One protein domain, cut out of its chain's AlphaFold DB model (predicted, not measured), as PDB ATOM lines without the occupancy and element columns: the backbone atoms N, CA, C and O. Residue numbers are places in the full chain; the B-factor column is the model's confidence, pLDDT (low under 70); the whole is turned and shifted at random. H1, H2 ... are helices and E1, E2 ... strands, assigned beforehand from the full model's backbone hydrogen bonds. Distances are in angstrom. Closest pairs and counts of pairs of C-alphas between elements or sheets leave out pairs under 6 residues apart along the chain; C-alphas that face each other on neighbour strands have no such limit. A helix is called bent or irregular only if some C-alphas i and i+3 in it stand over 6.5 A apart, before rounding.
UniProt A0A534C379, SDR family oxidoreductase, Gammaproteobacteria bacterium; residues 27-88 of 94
ATOM      1  N   VAL A  27     -15.815  31.802  43.647       93.56
ATOM      2  CA  VAL A  27     -15.745  30.391  44.031       93.56
ATOM      3  C   VAL A  27     -16.326  29.560  42.899       93.56
ATOM      4  O   VAL A  27     -17.488  29.724  42.543       93.56
ATOM      5  N   ASN A  28     -15.532  28.650  42.341       95.31
ATOM      6  CA  ASN A  28     -15.948  27.738  41.279       95.31
ATOM      7  C   ASN A  28     -15.414  26.331  41.564       95.31
ATOM      8  O   ASN A  28     -14.413  26.170  42.263       95.31
ATOM      9  N   ALA A  29     -16.068  25.322  41.001       95.75
ATOM     10  CA  ALA A  29     -15.622  23.937  41.035       95.75
ATOM     11  C   ALA A  29     -15.154  23.498  39.643       95.75
ATOM     12  O   ALA A  29     -15.727  23.894  38.631       95.75
ATOM     13  N   VAL A  30     -14.137  22.639  39.595       96.19
ATOM     14  CA  VAL A  30     -13.728  21.936  38.374       96.19
ATOM     15  C   VAL A  30     -14.043  20.461  38.568       96.19
ATOM     16  O   VAL A  30     -13.665  19.889  39.589       96.19
ATOM     17  N   ALA A  31     -14.740  19.858  37.606       95.69
ATOM     18  CA  ALA A  31     -15.143  18.455  37.618       95.69
ATOM     19  C   ALA A  31     -14.416  17.690  36.496       95.69
ATOM     20  O   ALA A  31     -14.876  17.690  35.350       95.69
ATOM     21  N   PRO A  32     -13.260  17.065  36.784       94.62
ATOM     22  CA  PRO A  32     -12.514  16.320  35.782       94.62
ATOM     23  C   PRO A  32     -13.166  14.977  35.431       94.62
ATOM     24  O   PRO A  32     -13.807  14.329  36.263       94.62
ATOM     25  N   GLY A  33     -12.951  14.534  34.194       93.38
ATOM     26  CA  GLY A  33     -13.283  13.184  33.728       93.38
ATOM     27  C   GLY A  33     -12.124  12.195  33.887       93.38
ATOM     28  O   GLY A  33     -11.325  12.316  34.816       93.38
ATOM     29  N   PRO A  34     -12.006  11.203  32.988       94.94
ATOM     30  CA  PRO A  34     -10.827  10.344  32.919       94.94
ATOM     31  C   PRO A  34      -9.595  11.176  32.531       94.94
ATOM     32  O   PRO A  34      -9.493  11.636  31.396       94.94
ATOM     33  N   ILE A  35      -8.673  11.389  33.473       95.94
ATOM     34  CA  ILE A  35      -7.454  12.185  33.278       95.94
ATOM     35  C   ILE A  35      -6.225  11.345  33.613       95.94
ATOM     36  O   ILE A  35      -6.177  10.682  34.649       95.94
ATOM     37  N   HIS A  36      -5.195  11.431  32.775       94.06
ATOM     38  CA  HIS A  36      -3.883  10.881  33.086       94.06
ATOM     39  C   HIS A  36      -3.183  11.706  34.162       94.06
ATOM     40  O   HIS A  36      -2.822  12.861  33.939       94.06
ATOM     41  N   THR A  37      -2.952  11.090  35.318       91.88
ATOM     42  CA  THR A  37      -2.199  11.668  36.436       91.88
ATOM     43  C   THR A  37      -1.186  10.655  36.985       91.88
ATOM     44  O   THR A  37      -1.419   9.449  36.857       91.88
ATOM     45  N   PRO A  38      -0.117  11.096  37.676       89.88
ATOM     46  CA  PRO A  38       0.807  10.174  38.345       89.88
ATOM     47  C   PRO A  38       0.109   9.227  39.338       89.88
ATOM     48  O   PRO A  38       0.459   8.057  39.449       89.88
ATOM     49  N   GLY A  39      -0.947   9.696  40.016       86.62
ATOM     50  CA  GLY A  39      -1.741   8.871  40.938       86.62
ATOM     51  C   GLY A  39      -2.559   7.767  40.256       86.62
ATOM     52  O   GLY A  39      -3.003   6.834  40.917       86.62
ATOM     53  N   THR A  40      -2.744   7.848  38.937       86.25
ATOM     54  CA  THR A  40      -3.486   6.864  38.134       86.25
ATOM     55  C   THR A  40      -2.585   5.934  37.321       86.25
ATOM     56  O   THR A  40      -3.102   5.112  36.569       86.25
ATOM     57  N   ASP A  41      -1.258   6.017  37.462       87.12
ATOM     58  CA  ASP A  41      -0.329   5.234  36.635       87.12
ATOM     59  C   ASP A  41      -0.524   3.718  36.778       87.12
ATOM     60  O   ASP A  41      -0.489   2.999  35.781       87.12
ATOM     61  N   GLY A  42      -0.843   3.230  37.983       89.38
ATOM     62  CA  GLY A  42      -1.175   1.816  38.221       89.38
ATOM     63  C   GLY A  42      -2.499   1.350  37.594       89.38
ATOM     64  O   GLY A  42      -2.783   0.158  37.585       89.38
ATOM     65  N   MET A  43      -3.309   2.270  37.068       91.56
ATOM     66  CA  MET A  43      -4.600   2.009  36.418       91.56
ATOM     67  C   MET A  43      -4.658   2.630  35.019       91.56
ATOM     68  O   MET A  43      -5.741   2.931  34.514       91.56
ATOM     69  N   ARG A  44      -3.498   2.865  34.397       91.25
ATOM     70  CA  ARG A  44      -3.388   3.603  33.135       91.25
ATOM     71  C   ARG A  44      -4.294   3.040  32.045       91.25
ATOM     72  O   ARG A  44      -5.036   3.803  31.438       91.25
ATOM     73  N   GLU A  45      -4.286   1.723  31.853       93.19
ATOM     74  CA  GLU A  45      -5.139   1.067  30.860       93.19
ATOM     75  C   GLU A  45      -6.627   1.328  31.131       93.19
ATOM     76  O   GLU A  45      -7.360   1.720  30.230       93.19
ATOM     77  N   THR A  46      -7.071   1.212  32.385       94.25
ATOM     78  CA  THR A  46      -8.454   1.523  32.774       94.25
ATOM     79  C   THR A  46      -8.822   2.967  32.443       94.25
ATOM     80  O   THR A  46      -9.902   3.218  31.907       94.25
ATOM     81  N   VAL A  47      -7.932   3.923  32.721       94.00
ATOM     82  CA  VAL A  47      -8.150   5.342  32.396       94.00
ATOM     83  C   VAL A  47      -8.252   5.552  30.883       94.00
ATOM     84  O   VAL A  47      -9.136   6.281  30.436       94.00
ATOM     85  N   GLU A  48      -7.416   4.884  30.086       94.25
ATOM     86  CA  GLU A  48      -7.492   4.945  28.621       94.25
ATOM     87  C   GLU A  48      -8.799   4.355  28.089       94.25
ATOM     88  O   GLU A  48      -9.428   4.953  27.215       94.25
ATOM     89  N   GLN A  49      -9.242   3.212  28.622       95.00
ATOM     90  CA  GLN A  49     -10.506   2.600  28.210       95.00
ATOM     91  C   GLN A  49     -11.703   3.486  28.570       95.00
ATOM     92  O   GLN A  49     -12.568   3.695  27.725       95.00
ATOM     93  N   LEU A  50     -11.723   4.077  29.770       92.62
ATOM     94  CA  LEU A  50     -12.737   5.068  30.151       92.62
ATOM     95  C   LEU A  50     -12.689   6.311  29.253       92.62
ATOM     96  O   LEU A  50     -13.722   6.877  28.913       92.62
ATOM     97  N   GLY A  51     -11.498   6.729  28.827       94.12
ATOM     98  CA  GLY A  51     -11.328   7.815  27.869       94.12
ATOM     99  C   GLY A  51     -12.003   7.544  26.521       94.12
ATOM    100  O   GLY A  51     -12.581   8.444  25.924       94.12
ATOM    101  N   LYS A  52     -12.003   6.297  26.044       95.38
ATOM    102  CA  LYS A  52     -12.671   5.937  24.781       95.38
ATOM    103  C   LYS A  52     -14.197   6.014  24.860       95.38
ATOM    104  O   LYS A  52     -14.839   6.067  23.818       95.38
ATOM    105  N   THR A  53     -14.778   6.000  26.062       94.44
ATOM    106  CA  THR A  53     -16.237   6.073  26.236       94.44
ATOM    107  C   THR A  53     -16.759   7.503  26.324       94.44
ATOM    108  O   THR A  53     -17.970   7.696  26.277       94.44
ATOM    109  N   VAL A  54     -15.888   8.504  26.486       95.19
ATOM    110  CA  VAL A  54     -16.306   9.913  26.460       95.19
ATOM    111  C   VAL A  54     -16.349  10.423  25.013       95.19
ATOM    112  O   VAL A  54     -15.601   9.914  24.179       95.19
ATOM    113  N   PRO A  55     -17.165  11.442  24.684       95.69
ATOM    114  CA  PRO A  55     -17.246  11.998  23.328       95.69
ATOM    115  C   PRO A  55     -15.902  12.413  22.708       95.69
ATOM    116  O   PRO A  55     -15.707  12.266  21.505       95.69
ATOM    117  N   ALA A  56     -14.951  12.887  23.517       94.94
ATOM    118  CA  ALA A  56     -13.599  13.208  23.055       94.94
ATOM    119  C   ALA A  56     -12.775  11.976  22.616       94.94
ATOM    120  O   ALA A  56     -11.717  12.140  22.010       94.94
ATOM    121  N   GLY A  57     -13.218  10.756  22.938       95.50
ATOM    122  CA  GLY A  57     -12.602   9.491  22.527       95.50
ATOM    123  C   GLY A  57     -11.235   9.197  23.152       95.50
ATOM    124  O   GLY A  57     -10.560   8.255  22.736       95.50
ATOM    125  N   ARG A  58     -10.803   9.993  24.136       96.00
ATOM    126  CA  ARG A  58      -9.540   9.819  24.861       96.00
ATOM    127  C   ARG A  58      -9.639  10.319  26.295       96.00
ATOM    128  O   ARG A  58     -10.478  11.155  26.624       96.00
ATOM    129  N   ALA A  59      -8.709   9.861  27.126       96.38
ATOM    130  CA  ALA A  59      -8.471  10.482  28.416       96.38
ATOM    131  C   ALA A  59      -7.840  11.874  28.230       96.38
ATOM    132  O   ALA A  59      -7.092  12.137  27.277       96.38
ATOM    133  N   GLY A  60      -8.172  12.778  29.144       95.88
ATOM    134  CA  GLY A  60      -7.568  14.099  29.220       95.88
ATOM    135  C   GLY A  60      -6.215  14.079  29.929       95.88
ATOM    136  O   GLY A  60      -5.751  13.060  30.447       95.88
ATOM    137  N   THR A  61      -5.588  15.243  29.979       96.00
ATOM    138  CA  THR A  61      -4.288  15.475  30.614       96.00
ATOM    139  C   THR A  61      -4.415  16.436  31.794       96.00
ATOM    140  O   THR A  61      -5.337  17.251  31.863       96.00
ATOM    141  N   THR A  62      -3.460  16.387  32.726       96.06
ATOM    142  CA  THR A  62      -3.371  17.383  33.807       96.06
ATOM    143  C   THR A  62      -3.236  18.808  33.277       96.06
ATOM    144  O   THR A  62      -3.756  19.728  33.902       96.06
ATOM    145  N   ALA A  63      -2.587  18.998  32.124       96.88
ATOM    146  CA  ALA A  63      -2.428  20.303  31.490       96.88
ATOM    147  C   ALA A  63      -3.772  20.911  31.054       96.88
ATOM    148  O   ALA A  63      -3.984  22.107  31.223       96.88
ATOM    149  N   GLU A  64      -4.703  20.095  30.555       96.94
ATOM    150  CA  GLU A  64      -6.043  20.555  30.164       96.94
ATOM    151  C   GLU A  64      -6.873  20.984  31.381       96.94
ATOM    152  O   GLU A  64      -7.516  22.033  31.361       96.94
ATOM    153  N   VAL A  65      -6.797  20.227  32.480       96.69
ATOM    154  CA  VAL A  65      -7.427  20.617  33.753       96.69
ATOM    155  C   VAL A  65      -6.791  21.897  34.300       96.69
ATOM    156  O   VAL A  65      -7.500  22.811  34.718       96.69
ATOM    157  N   ALA A  66      -5.460  21.995  34.260       97.00
ATOM    158  CA  ALA A  66      -4.733  23.174  34.709       97.00
ATOM    159  C   ALA A  66      -5.081  24.418  33.883       97.00
ATOM    160  O   ALA A  66      -5.210  25.491  34.459       97.00
ATOM    161  N   ALA A  67      -5.291  24.288  32.570       98.00
ATOM    162  CA  ALA A  67      -5.713  25.397  31.718       98.00
ATOM    163  C   ALA A  67      -7.103  25.928  32.106       98.00
ATOM    164  O   ALA A  67      -7.296  27.139  32.187       98.00
ATOM    165  N   ALA A  68      -8.055  25.042  32.420       97.19
ATOM    166  CA  ALA A  68      -9.374  25.453  32.904       97.19
ATOM    167  C   ALA A  68      -9.290  26.171  34.263       97.19
ATOM    168  O   ALA A  68      -9.920  27.207  34.461       97.19
ATOM    169  N   VAL A  69      -8.469  25.656  35.185       97.25
ATOM    170  CA  VAL A  69      -8.206  26.325  36.469       97.25
ATOM    171  C   VAL A  69      -7.537  27.682  36.245       97.25
ATOM    172  O   VAL A  69      -7.952  28.659  36.860       97.25
ATOM    173  N   ALA A  70      -6.548  27.761  35.351       97.88
ATOM    174  CA  ALA A  70      -5.841  28.995  35.017       97.88
ATOM    175  C   ALA A  70      -6.798  30.070  34.488       97.88
ATOM    176  O   ALA A  70      -6.716  31.215  34.919       97.88
ATOM    177  N   PHE A  71      -7.750  29.693  33.630       97.00
ATOM    178  CA  PHE A  71      -8.821  30.588  33.201       97.00
ATOM    179  C   PHE A  71      -9.664  31.069  34.390       97.00
ATOM    180  O   PHE A  71      -9.848  32.271  34.552       97.00
ATOM    181  N   LEU A  72     -10.124  30.164  35.261       96.00
ATOM    182  CA  LEU A  72     -10.981  30.516  36.403       96.00
ATOM    183  C   LEU A  72     -10.314  31.445  37.427       96.00
ATOM    184  O   LEU A  72     -11.021  32.149  38.141       96.00
ATOM    185  N   VAL A  73      -8.982  31.443  37.516       94.94
ATOM    186  CA  VAL A  73      -8.222  32.357  38.390       94.94
ATOM    187  C   VAL A  73      -7.704  33.603  37.664       94.94
ATOM    188  O   VAL A  73      -7.052  34.440  38.284       94.94
ATOM    189  N   SER A  74      -7.957  33.721  36.360       95.00
ATOM    190  CA  SER A  74      -7.527  34.861  35.551       95.00
ATOM    191  C   SER A  74      -8.440  36.078  35.729       95.00
ATOM    192  O   SER A  74      -9.571  35.981  36.206       95.00
ATOM    193  N   GLU A  75      -7.971  37.239  35.265       93.00
ATOM    194  CA  GLU A  75      -8.758  38.480  35.235       93.00
ATOM    195  C   GLU A  75      -9.968  38.400  34.278       93.00
ATOM    196  O   GLU A  75     -10.930  39.160  34.406       93.00
ATOM    197  N   GLU A  76      -9.962  37.446  33.346       94.62
ATOM    198  CA  GLU A  76     -11.028  37.242  32.361       94.62
ATOM    199  C   GLU A  76     -12.258  36.556  32.977       94.62
ATOM    200  O   GLU A  76     -13.379  36.732  32.500       94.62
ATOM    201  N   ALA A  77     -12.076  35.816  34.076       94.06
ATOM    202  CA  ALA A  77     -13.134  35.071  34.754       94.06
ATOM    203  C   ALA A  77     -13.771  35.834  35.930       94.06
ATOM    204  O   ALA A  77     -14.476  35.242  36.745       94.06
ATOM    205  N   THR A  78     -13.583  37.156  36.018       93.88
ATOM    206  CA  THR A  78     -14.050  37.990  37.149       93.88
ATOM    207  C   THR A  78     -15.560  37.951  37.405       93.88
ATOM    208  O   THR A  78     -16.002  38.304  38.499       93.88
ATOM    209  N   TYR A  79     -16.359  37.499  36.435       91.69
ATOM    210  CA  TYR A  79     -17.810  37.329  36.569       91.69
ATOM    211  C   TYR A  79     -18.269  35.861  36.619       91.69
ATOM    212  O   TYR A  79     -19.463  35.576  36.676       91.69
ATOM    213  N   VAL A  80     -17.331  34.913  36.610       92.38
ATOM    214  CA  VAL A  80     -17.615  33.481  36.718       92.38
ATOM    215  C   VAL A  80     -17.580  33.105  38.196       92.38
ATOM    216  O   VAL A  80     -16.516  33.032  38.807       92.38
ATOM    217  N   ASN A  81     -18.748  32.893  38.797       94.00
ATOM    218  CA  ASN A  81     -18.874  32.561  40.214       94.00
ATOM    219  C   ASN A  81     -20.018  31.568  40.446       94.00
ATOM    220  O   ASN A  81     -21.074  31.675  39.827       94.00
ATOM    221  N   GLY A  82     -19.818  30.619  41.359       92.56
ATOM    222  CA  GLY A  82     -20.780  29.568  41.688       92.56
ATOM    223  C   GLY A  82     -20.932  28.501  40.603       92.56
ATOM    224  O   GLY A  82     -21.897  27.739  40.633       92.56
ATOM    225  N   SER A  83     -20.015  28.442  39.636       94.50
ATOM    226  CA  SER A  83     -20.097  27.504  38.517       94.50
ATOM    227  C   SER A  83     -19.346  26.200  38.797       94.50
ATOM    228  O   SER A  83     -18.359  26.178  39.534       94.50
ATOM    229  N   THR A  84     -19.810  25.106  38.188       95.75
ATOM    230  CA  THR A  84     -19.050  23.854  38.076       95.75
ATOM    231  C   THR A  84     -18.653  23.664  36.621       95.75
ATOM    232  O   THR A  84     -19.515  23.509  35.760       95.75
ATOM    233  N   VAL A  85     -17.353  23.691  36.346       95.31
ATOM    234  CA  VAL A  85     -16.793  23.524  35.004       95.31
ATOM    235  C   VAL A  85     -16.374  22.073  34.815       95.31
ATOM    236  O   VAL A  85     -15.430  21.601  35.451       95.31
ATOM    237  N   SER A  86     -17.068  21.362  33.930       96.31
ATOM    238  CA  SER A  86     -16.703  19.997  33.551       96.31
ATOM    239  C   SER A  86     -15.511  20.002  32.596       96.31
ATOM    240  O   SER A  86     -15.550  20.627  31.539       96.31
ATOM    241  N   VAL A  87     -14.454  19.275  32.959       96.50
ATOM    242  CA  VAL A  87     -13.259  19.053  32.129       96.50
ATOM    243  C   VAL A  87     -13.104  17.550  31.936       96.50
ATOM    244  O   VAL A  87     -12.236  16.895  32.514       96.50
ATOM    245  N   ASP A  88     -14.040  16.968  31.191       95.69
ATOM    246  CA  ASP A  88     -14.269  15.522  31.191       95.69
ATOM    247  C   ASP A  88     -14.407  14.899  29.797       95.69
ATOM    248  O   ASP A  88     -14.857  13.761  29.671       95.69
TER     249      ASP A  88
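What this domain is: This is residues 27 to 88 of the 94 residues of the protein "SDR family oxidoreductase" of Gammaproteobacteria bacterium (UniProt A0A534C379). Two short parallel strands, E1 and E2, lie side by side with helix H2 packed along them, while the irregular helix H1 lies beyond them at one end of an elongated outline. At the other end the loop of residues 74 to 79 sticks out. The printed part has 62 residues, with two named strands and two named helices in the order E1, H1, H2, E2; the sheet has the order E1, E2, and the class is mixed, helices and strands. The whole is only just loose, close to compact, with a radius of gyration of the C-alphas of 13.1 A and spans of 39 by 23 by 15 A.

Where its parts are: E1, residues 29 to 32, begins at C-alpha 29 (-15.622, 23.937, 41.035) and is 9.8 A long from first to last C-alpha. E2, residues 84 to 87, is 9.6 A long and ends at C-alpha 87 (-13.259, 19.053, 32.129). H2, residues 62 to 72, is 15.4 A long. H1, residues 38 to 52, is 19.6 A long and irregular: C-alphas 42 and 45 are 8.4 A apart.

How they stand to each other: E1 and E2 are parallel neighbours at 23 degrees, with N 85 and O 29 within hydrogen-bond range at 2.8 A and N 31 and O 85 at 2.9 A. They form a strand-helix-strand unit, two parallel neighbour strands with H1 and H2 between them in the chain. The closest C-alphas of H2 and E2, Val 65 and Val 87, are 6.3 A apart; those of H2 and E1, Val 65 and Pro 32, 7.0 A. H1 is apart from E2 and from H2. Residues 35 to 36 pair with residues 60 to 61, parallel. Each O i to N i+4 pair of H2 is within hydrogen-bond range, and 7 of 11 in H1.

The domain as a whole: The C-alphas of Gly 42 and Tyr 79, the two farthest apart, are 39.3 A apart. The printed part has no cut. The link from H2 to E2 is long, with 11 residues. The mean pLDDT of the printed part is 94.4, and no printed residue is under 70.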